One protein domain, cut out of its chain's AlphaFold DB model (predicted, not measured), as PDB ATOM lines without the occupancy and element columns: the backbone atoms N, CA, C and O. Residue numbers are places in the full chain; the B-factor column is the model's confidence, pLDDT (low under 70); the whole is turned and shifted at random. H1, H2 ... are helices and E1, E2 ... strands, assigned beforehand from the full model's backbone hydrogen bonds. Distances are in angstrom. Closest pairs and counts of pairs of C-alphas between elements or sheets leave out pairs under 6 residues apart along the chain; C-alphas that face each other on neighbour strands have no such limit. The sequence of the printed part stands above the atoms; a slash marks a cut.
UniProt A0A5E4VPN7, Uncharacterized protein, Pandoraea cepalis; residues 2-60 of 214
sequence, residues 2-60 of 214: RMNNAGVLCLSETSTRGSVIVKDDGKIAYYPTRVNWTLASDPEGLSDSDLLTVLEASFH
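This is residues 2 to 60 of the 214 residues of an uncharacterized protein of Pandoraea cepalis (UniProt A0A5E4VPN7). This loose row has paired strands E1 and E4 in the middle, hairpin E2 and E3 at one end, and helix H2 at the other. The 59 printed residues, under half in named elements, include H1, E1, E2, E3, E4, H2 in order, class mixed, both sheets antiparallel. The radius of gyration of the C-alphas is 13.9 A, the spans 43 by 22 by 21 A.

H1, residues 2 to 5, comes closest to E1, residues 9 to 11, at the C-alphas of Met 3 and Leu 9, 6.0 A. E1 and E4, residues 37 to 39, are antiparallel, N 10 and O 38 2.8 A apart. E2, residues 20 to 22, and E3, residues 28 to 30, form a hairpin, N 21 and O 29 2.7 A apart. H2, residues 48 to 58, has every O i to N i+4 pair within hydrogen-bond range.

C-alpha 2 is at (9.896, 14.929, 1.443), C-alpha 58 at (10.780, -0.172, -8.465).

The printed part has no cut; pLDDT is under 70 at residues 2 to 7 and 17 to 18.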
ATOM      1  N   ARG A   2      10.923  15.091   2.502       36.94
ATOM      2  CA  ARG A   2       9.896  14.929   1.443       36.94
ATOM      3  C   ARG A   2       9.026  13.663   1.587       36.94
ATOM      4  O   ARG A   2       7.826  13.753   1.382       36.94
ATOM      5  N   MET A   3       9.591  12.538   2.033       43.50
ATOM      6  CA  MET A   3       8.850  11.270   2.193       43.50
ATOM      7  C   MET A   3       7.790  11.273   3.311       43.50
ATOM      8  O   MET A   3       6.763  10.625   3.160       43.50
ATOM      9  N   ASN A   4       7.977  12.047   4.389       50.66
ATOM     10  CA  ASN A   4       6.944  12.222   5.424       50.66
ATOM     11  C   ASN A   4       5.743  13.023   4.892       50.66
ATOM     12  O   ASN A   4       4.601  12.707   5.192       50.66
ATOM     13  N   ASN A   5       5.987  14.040   4.057       52.00
ATOM     14  CA  ASN A   5       4.904  14.817   3.442       52.00
ATOM     15  C   ASN A   5       4.150  14.027   2.362       52.00
ATOM     16  O   ASN A   5       3.000  14.344   2.084       52.00
ATOM     17  N   ALA A   6       4.792  13.017   1.772       58.69
ATOM     18  CA  ALA A   6       4.166  12.075   0.849       58.69
ATOM     19  C   ALA A   6       3.437  10.919   1.566       58.69
ATOM     20  O   ALA A   6       2.838  10.088   0.897       58.69
ATOM     21  N   GLY A   7       3.495  10.851   2.904       66.12
ATOM     22  CA  GLY A   7       2.828   9.809   3.689       66.12
ATOM     23  C   GLY A   7       3.493   8.432   3.632       66.12
ATOM     24  O   GLY A   7       2.864   7.466   4.028       66.12
ATOM     25  N   VAL A   8       4.741   8.329   3.160       70.69
ATOM     26  CA  VAL A   8       5.461   7.045   3.011       70.69
ATOM     27  C   VAL A   8       6.145   6.616   4.312       70.69
ATOM     28  O   VAL A   8       6.277   5.430   4.597       70.69
ATOM     29  N   LEU A   9       6.592   7.586   5.114       77.00
ATOM     30  CA  LEU A   9       7.218   7.345   6.411       77.00
ATOM     31  C   LEU A   9       6.357   7.923   7.528       77.00
ATOM     32  O   LEU A   9       5.885   9.056   7.428       77.00
ATOM     33  N   CYS A  10       6.240   7.175   8.619       79.19
ATOM     34  CA  CYS A  10       5.579   7.588   9.847       79.19
ATOM     35  C   CYS A  10       6.560   7.589  11.021       79.19
ATOM     36  O   CYS A  10       7.580   6.894  11.020       79.19
ATOM     37  N   LEU A  11       6.241   8.374  12.051       79.62
ATOM     38  CA  LEU A  11       6.950   8.298  13.324       79.62
ATOM     39  C   LEU A  11       6.635   6.956  13.984       79.62
ATOM     40  O   LEU A  11       5.472   6.650  14.237       79.62
ATOM     41  N   SER A  12       7.668   6.176  14.285       80.81
ATOM     42  CA  SER A  12       7.503   4.945  15.050       80.81
ATOM     43  C   SER A  12       7.190   5.277  16.507       80.81
ATOM     44  O   SER A  12       7.858   6.120  17.120       80.81
ATOM     45  N   GLU A  13       6.244   4.542  17.092       76.94
ATOM     46  CA  GLU A  13       5.919   4.603  18.525       76.94
ATOM     47  C   GLU A  13       7.107   4.221  19.423       76.94
ATOM     48  O   GLU A  13       7.144   4.568  20.602       76.94
ATOM     49  N   THR A  14       8.120   3.558  18.858       80.12
ATOM     50  CA  THR A  14       9.364   3.200  19.556       80.12
ATOM     51  C   THR A  14      10.342   4.369  19.714       80.12
ATOM     52  O   THR A  14      11.399   4.208  20.323       80.12
ATOM     53  N   SER A  15      10.026   5.547  19.164       80.50
ATOM     54  CA  SER A  15      10.881   6.734  19.263       80.50
ATOM     55  C   SER A  15      11.101   7.144  20.720       80.50
ATOM     56  O   SER A  15      10.162   7.289  21.504       80.50
ATOM     57  N   THR A  16      12.360   7.380  21.094       76.75
ATOM     58  CA  THR A  16      12.740   7.698  22.477       76.75
ATOM     59  C   THR A  16      12.030   8.955  22.993       76.75
ATOM     60  O   THR A  16      11.985   9.983  22.306       76.75
ATOM     61  N   ARG A  17      11.528   8.912  24.238       59.66
ATOM     62  CA  ARG A  17      10.919  10.073  24.916       59.66
ATOM     63  C   ARG A  17      11.903  11.253  24.921       59.66
ATOM     64  O   ARG A  17      13.018  11.123  25.413       59.66
ATOM     65  N   GLY A  18      11.487  12.387  24.353       68.75
ATOM     66  CA  GLY A  18      12.311  13.596  24.179       68.75
ATOM     67  C   GLY A  18      12.688  13.918  22.727       68.75
ATOM     68  O   GLY A  18      13.163  15.015  22.447       68.75
ATOM     69  N   SER A  19      12.436  13.002  21.787       72.94
ATOM     70  CA  SER A  19      12.573  13.258  20.341       72.94
ATOM     71  C   SER A  19      11.343  13.940  19.719       72.94
ATOM     72  O   SER A  19      11.422  14.475  18.610       72.94
ATOM     73  N   VAL A  20      10.237  13.964  20.471       78.12
ATOM     74  CA  VAL A  20       8.910  14.444  20.084       78.12
ATOM     75  C   VAL A  20       8.414  15.466  21.115       78.12
ATOM     76  O   VAL A  20       8.456  15.213  22.318       78.12
ATOM     77  N   ILE A  21       7.947  16.619  20.640       81.94
ATOM     78  CA  ILE A  21       7.408  17.738  21.414       81.94
ATOM     79  C   ILE A  21       5.934  17.891  21.038       81.94
ATOM     80  O   ILE A  21       5.613  18.243  19.903       81.94
ATOM     81  N   VAL A  22       5.039  17.646  21.991       80.94
ATOM     82  CA  VAL A  22       3.607  17.920  21.823       80.94
ATOM     83  C   VAL A  22       3.362  19.380  22.189       80.94
ATOM     84  O   VAL A  22       3.735  19.816  23.275       80.94
ATOM     85  N   LYS A  23       2.797  20.146  21.259       85.25
ATOM     86  CA  LYS A  23       2.411  21.543  21.464       85.25
ATOM     87  C   LYS A  23       1.018  21.626  22.084       85.25
ATOM     88  O   LYS A  23       0.216  20.705  21.943       85.25
ATOM     89  N   ASP A  24       0.715  22.767  22.692       81.38
ATOM     90  CA  ASP A  24      -0.571  23.024  23.359       81.38
ATOM     91  C   ASP A  24      -1.786  22.944  22.413       81.38
ATOM     92  O   ASP A  24      -2.904  22.710  22.861       81.38
ATOM     93  N   ASP A  25      -1.580  23.087  21.096       82.69
ATOM     94  CA  ASP A  25      -2.615  22.928  20.063       82.69
ATOM     95  C   ASP A  25      -2.811  21.470  19.601       82.69
ATOM     96  O   ASP A  25      -3.496  21.217  18.609       82.69
ATOM     97  N   GLY A  26      -2.186  20.508  20.285       76.00
ATOM     98  CA  GLY A  26      -2.225  19.087  19.942       76.00
ATOM     99  C   GLY A  26      -1.335  18.703  18.757       76.00
ATOM    100  O   GLY A  26      -1.279  17.526  18.399       76.00
ATOM    101  N   LYS A  27      -0.608  19.650  18.144       80.69
ATOM    102  CA  LYS A  27       0.344  19.328  17.074       80.69
ATOM    103  C   LYS A  27       1.646  18.792  17.636       80.69
ATOM    104  O   LYS A  27       2.110  19.177  18.707       80.69
ATOM    105  N   ILE A  28       2.287  17.957  16.835       80.31
ATOM    106  CA  ILE A  28       3.546  17.324  17.185       80.31
ATOM    107  C   ILE A  28       4.682  17.986  16.397       80.31
ATOM    108  O   ILE A  28       4.628  18.095  15.174       80.31
ATOM    109  N   ALA A  29       5.718  18.429  17.101       81.00
ATOM    110  CA  ALA A  29       7.012  18.785  16.535       81.00
ATOM    111  C   ALA A  29       8.034  17.708  16.895       81.00
ATOM    112  O   ALA A  29       7.951  17.090  17.949       81.00
ATOM    113  N   TYR A  30       9.012  17.470  16.034       82.88
ATOM    114  CA  TYR A  30      10.030  16.453  16.273       82.88
ATOM    115  C   TYR A  30      11.330  16.815  15.564       82.88
ATOM    116  O   TYR A  30      11.339  17.619  14.629       82.88
ATOM    117  N   TYR A  31      12.429  16.207  16.004       77.75
ATOM    118  CA  TYR A  31      13.718  16.307  15.325       77.75
ATOM    119  C   TYR A  31      13.872  15.114  14.373       77.75
ATOM    120  O   TYR A  31      14.019  13.994  14.860       77.75
ATOM    121  N   PRO A  32      13.879  15.309  13.037       74.69
ATOM    122  CA  PRO A  32      13.870  14.205  12.070       74.69
ATOM    123  C   PRO A  32      15.018  13.200  12.225       74.69
ATOM    124  O   PRO A  32      14.884  12.050  11.825       74.69
ATOM    125  N   THR A  33      16.139  13.631  12.805       75.88
ATOM    126  CA  THR A  33      17.343  12.821  13.034       75.88
ATOM    127  C   THR A  33      17.362  12.102  14.384       75.88
ATOM    128  O   THR A  33      18.324  11.401  14.679       75.88
ATOM    129  N   ARG A  34      16.351  12.303  15.238       78.38
ATOM    130  CA  ARG A  34      16.282  11.724  16.595       78.38
ATOM    131  C   ARG A  34      15.046  10.862  16.828       78.38
ATOM    132  O   ARG A  34      14.852  10.382  17.941       78.38
ATOM    133  N   VAL A  35      14.212  10.712  15.809       81.94
ATOM    134  CA  VAL A  35      13.023   9.862  15.821       81.94
ATOM    135  C   VAL A  35      13.308   8.583  15.049       81.94
ATOM    136  O   VAL A  35      14.080   8.593  14.088       81.94
ATOM    137  N   ASN A  36      12.665   7.499  15.462       81.25
ATOM    138  CA  ASN A  36      12.657   6.269  14.690       81.25
ATOM    139  C   ASN A  36      11.580   6.395  13.615       81.25
ATOM    140  O   ASN A  36      10.441   6.771  13.904       81.25
ATOM    141  N   TRP A  37      11.944   6.076  12.381       81.88
ATOM    142  CA  TRP A  37      11.022   6.065  11.254       81.88
ATOM    143  C   TRP A  37      10.533   4.645  11.002       81.88
ATOM    144  O   TRP A  37      11.302   3.694  11.122       81.88
ATOM    145  N   THR A  38       9.261   4.519  10.651       81.38
ATOM    146  CA  THR A  38       8.665   3.284  10.139       81.38
ATOM    147  C   THR A  38       8.007   3.564   8.797       81.38
ATOM    148  O   THR A  38       7.669   4.717   8.507       81.38
ATOM    149  N   LEU A  39       7.826   2.527   7.980       77.69
ATOM    150  CA  LEU A  39       6.965   2.627   6.808       77.69
ATOM    151  C   LEU A  39       5.533   2.905   7.265       77.69
ATOM    152  O   LEU A  39       5.091   2.416   8.309       77.69
ATOM    153  N   ALA A  40       4.840   3.753   6.513       78.81
ATOM    154  CA  ALA A  40       3.411   3.925   6.688       78.81
ATOM    155  C   ALA A  40       2.697   2.617   6.346       78.81
ATOM    156  O   ALA A  40       3.103   1.910   5.425       78.81
ATOM    157  N   SER A  41       1.629   2.311   7.083       74.88
ATOM    158  CA  SER A  41       0.789   1.165   6.756       74.88
ATOM    159  C   SER A  41       0.204   1.338   5.362       74.88
ATOM    160  O   SER A  41      -0.372   2.385   5.049       74.88
ATOM    161  N   ASP A  42       0.350   0.303   4.547       77.94
ATOM    162  CA  ASP A  42      -0.218   0.279   3.212       77.94
ATOM    163  C   ASP A  42      -1.758   0.294   3.280       77.94
ATOM    164  O   ASP A  42      -2.340  -0.479   4.051       77.94
ATOM    165  N   PRO A  43      -2.447   1.151   2.502       75.19
ATOM    166  CA  PRO A  43      -3.907   1.216   2.502       75.19
ATOM    167  C   PRO A  43      -4.585  -0.092   2.080       75.19
ATOM    168  O   PRO A  43      -5.729  -0.330   2.471       75.19
ATOM    169  N   GLU A  44      -3.903  -0.927   1.294       78.75
ATOM    170  CA  GLU A  44      -4.391  -2.230   0.832       78.75
ATOM    171  C   GLU A  44      -3.991  -3.373   1.783       78.75
ATOM    172  O   GLU A  44      -4.392  -4.521   1.586       78.75
ATOM    173  N   GLY A  45      -3.281  -3.057   2.873       81.56
ATOM    174  CA  GLY A  45      -2.914  -4.000   3.925       81.56
ATOM    175  C   GLY A  45      -1.705  -4.871   3.596       81.56
ATOM    176  O   GLY A  45      -1.535  -5.914   4.233       81.56
ATOM    177  N   LEU A  46      -0.873  -4.472   2.626       78.38
ATOM    178  CA  LEU A  46       0.395  -5.146   2.349       78.38
ATOM    179  C   LEU A  46       1.294  -5.168   3.590       78.38
ATOM    180  O   LEU A  46       1.361  -4.202   4.357       78.38
ATOM    181  N   SER A  47       1.998  -6.285   3.788       83.81
ATOM    182  CA  SER A  47       2.991  -6.373   4.857       83.81
ATOM    183  C   SER A  47       4.222  -5.529   4.520       83.81
ATOM    184  O   SER A  47       4.512  -5.278   3.350       83.81
ATOM    185  N   ASP A  48       5.013  -5.155   5.530       77.50
ATOM    186  CA  ASP A  48       6.290  -4.455   5.315       77.50
ATOM    187  C   ASP A  48       7.212  -5.213   4.344       77.50
ATOM    188  O   ASP A  48       7.935  -4.600   3.562       77.50
ATOM    189  N   SER A  49       7.170  -6.550   4.362       78.69
ATOM    190  CA  SER A  49       7.943  -7.394   3.445       78.69
ATOM    191  C   SER A  49       7.467  -7.260   1.998       78.69
ATOM    192  O   SER A  49       8.287  -7.224   1.080       78.69
ATOM    193  N   ASP A  50       6.156  -7.176   1.784       79.25
ATOM    194  CA  ASP A  50       5.580  -7.009   0.449       79.25
ATOM    195  C   ASP A  50       5.877  -5.601  -0.079       79.25
ATOM    196  O   ASP A  50       6.303  -5.446  -1.222       79.25
ATOM    197  N   LEU A  51       5.761  -4.581   0.779       76.31
ATOM    198  CA  LEU A  51       6.136  -3.204   0.456       76.31
ATOM    199  C   LEU A  51       7.612  -3.086   0.070       76.31
ATOM    200  O   LEU A  51       7.938  -2.434  -0.919       76.31
ATOM    201  N   LEU A  52       8.506  -3.727   0.827       77.88
ATOM    202  CA  LEU A  52       9.932  -3.769   0.502       77.88
ATOM    203  C   LEU A  52      10.179  -4.467  -0.836       77.88
ATOM    204  O   LEU A  52      10.962  -3.962  -1.629       77.88
ATOM    205  N   THR A  53       9.461  -5.553  -1.128       79.56
ATOM    206  CA  THR A  53       9.560  -6.247  -2.422       79.56
ATOM    207  C   THR A  53       9.119  -5.345  -3.579       79.56
ATOM    208  O   THR A  53       9.779  -5.292  -4.615       79.56
ATOM    209  N   VAL A  54       8.030  -4.590  -3.408       76.25
ATOM    210  CA  VAL A  54       7.548  -3.624  -4.411       76.25
ATOM    211  C   VAL A  54       8.533  -2.462  -4.586       76.25
ATOM    212  O   VAL A  54       8.806  -2.048  -5.713       76.25
ATOM    213  N   LEU A  55       9.105  -1.952  -3.492       75.81
ATOM    214  CA  LEU A  55      10.139  -0.917  -3.533       75.81
ATOM    215  C   LEU A  55      11.401  -1.413  -4.245       75.81
ATOM    216  O   LEU A  55      11.925  -0.709  -5.105       75.81
ATOM    217  N   GLU A  56      11.861  -2.624  -3.941       76.50
ATOM    218  CA  GLU A  56      12.993  -3.248  -4.628       76.50
ATOM    219  C   GLU A  56      12.706  -3.420  -6.122       76.50
ATOM    220  O   GLU A  56      13.536  -3.038  -6.946       76.50
ATOM    221  N   ALA A  57      11.504  -3.878  -6.487       74.06
ATOM    222  CA  ALA A  57      11.091  -3.975  -7.885       74.06
ATOM    223  C   ALA A  57      11.128  -2.611  -8.599       74.06
ATOM    224  O   ALA A  57      11.549  -2.525  -9.752       74.06
ATOM    225  N   SER A  58      10.753  -1.530  -7.906       70.94
ATOM    226  CA  SER A  58      10.780  -0.172  -8.465       70.94
ATOM    227  C   SER A  58      12.193   0.350  -8.761       70.94
ATOM    228  O   SER A  58      12.352   1.217  -9.620       70.94
ATOM    229  N   PHE A  59      13.233  -0.195  -8.116       73.06
ATOM    230  CA  PHE A  59      14.623   0.169  -8.413       73.06
ATOM    231  C   PHE A  59      15.098  -0.330  -9.777       73.06
ATOM    232  O   PHE A  59      16.076   0.203 -10.293       73.06
ATOM    233  N   HIS A  60      14.420  -1.315 -10.372       70.19
ATOM    234  CA  HIS A  60      14.806  -1.883 -11.664       70.19
ATOM    235  C   HIS A  60      14.285  -1.090 -12.866       70.19
ATOM    236  O   HIS A  60      14.823  -1.219 -13.959       70.19
TER     237      HIS A  60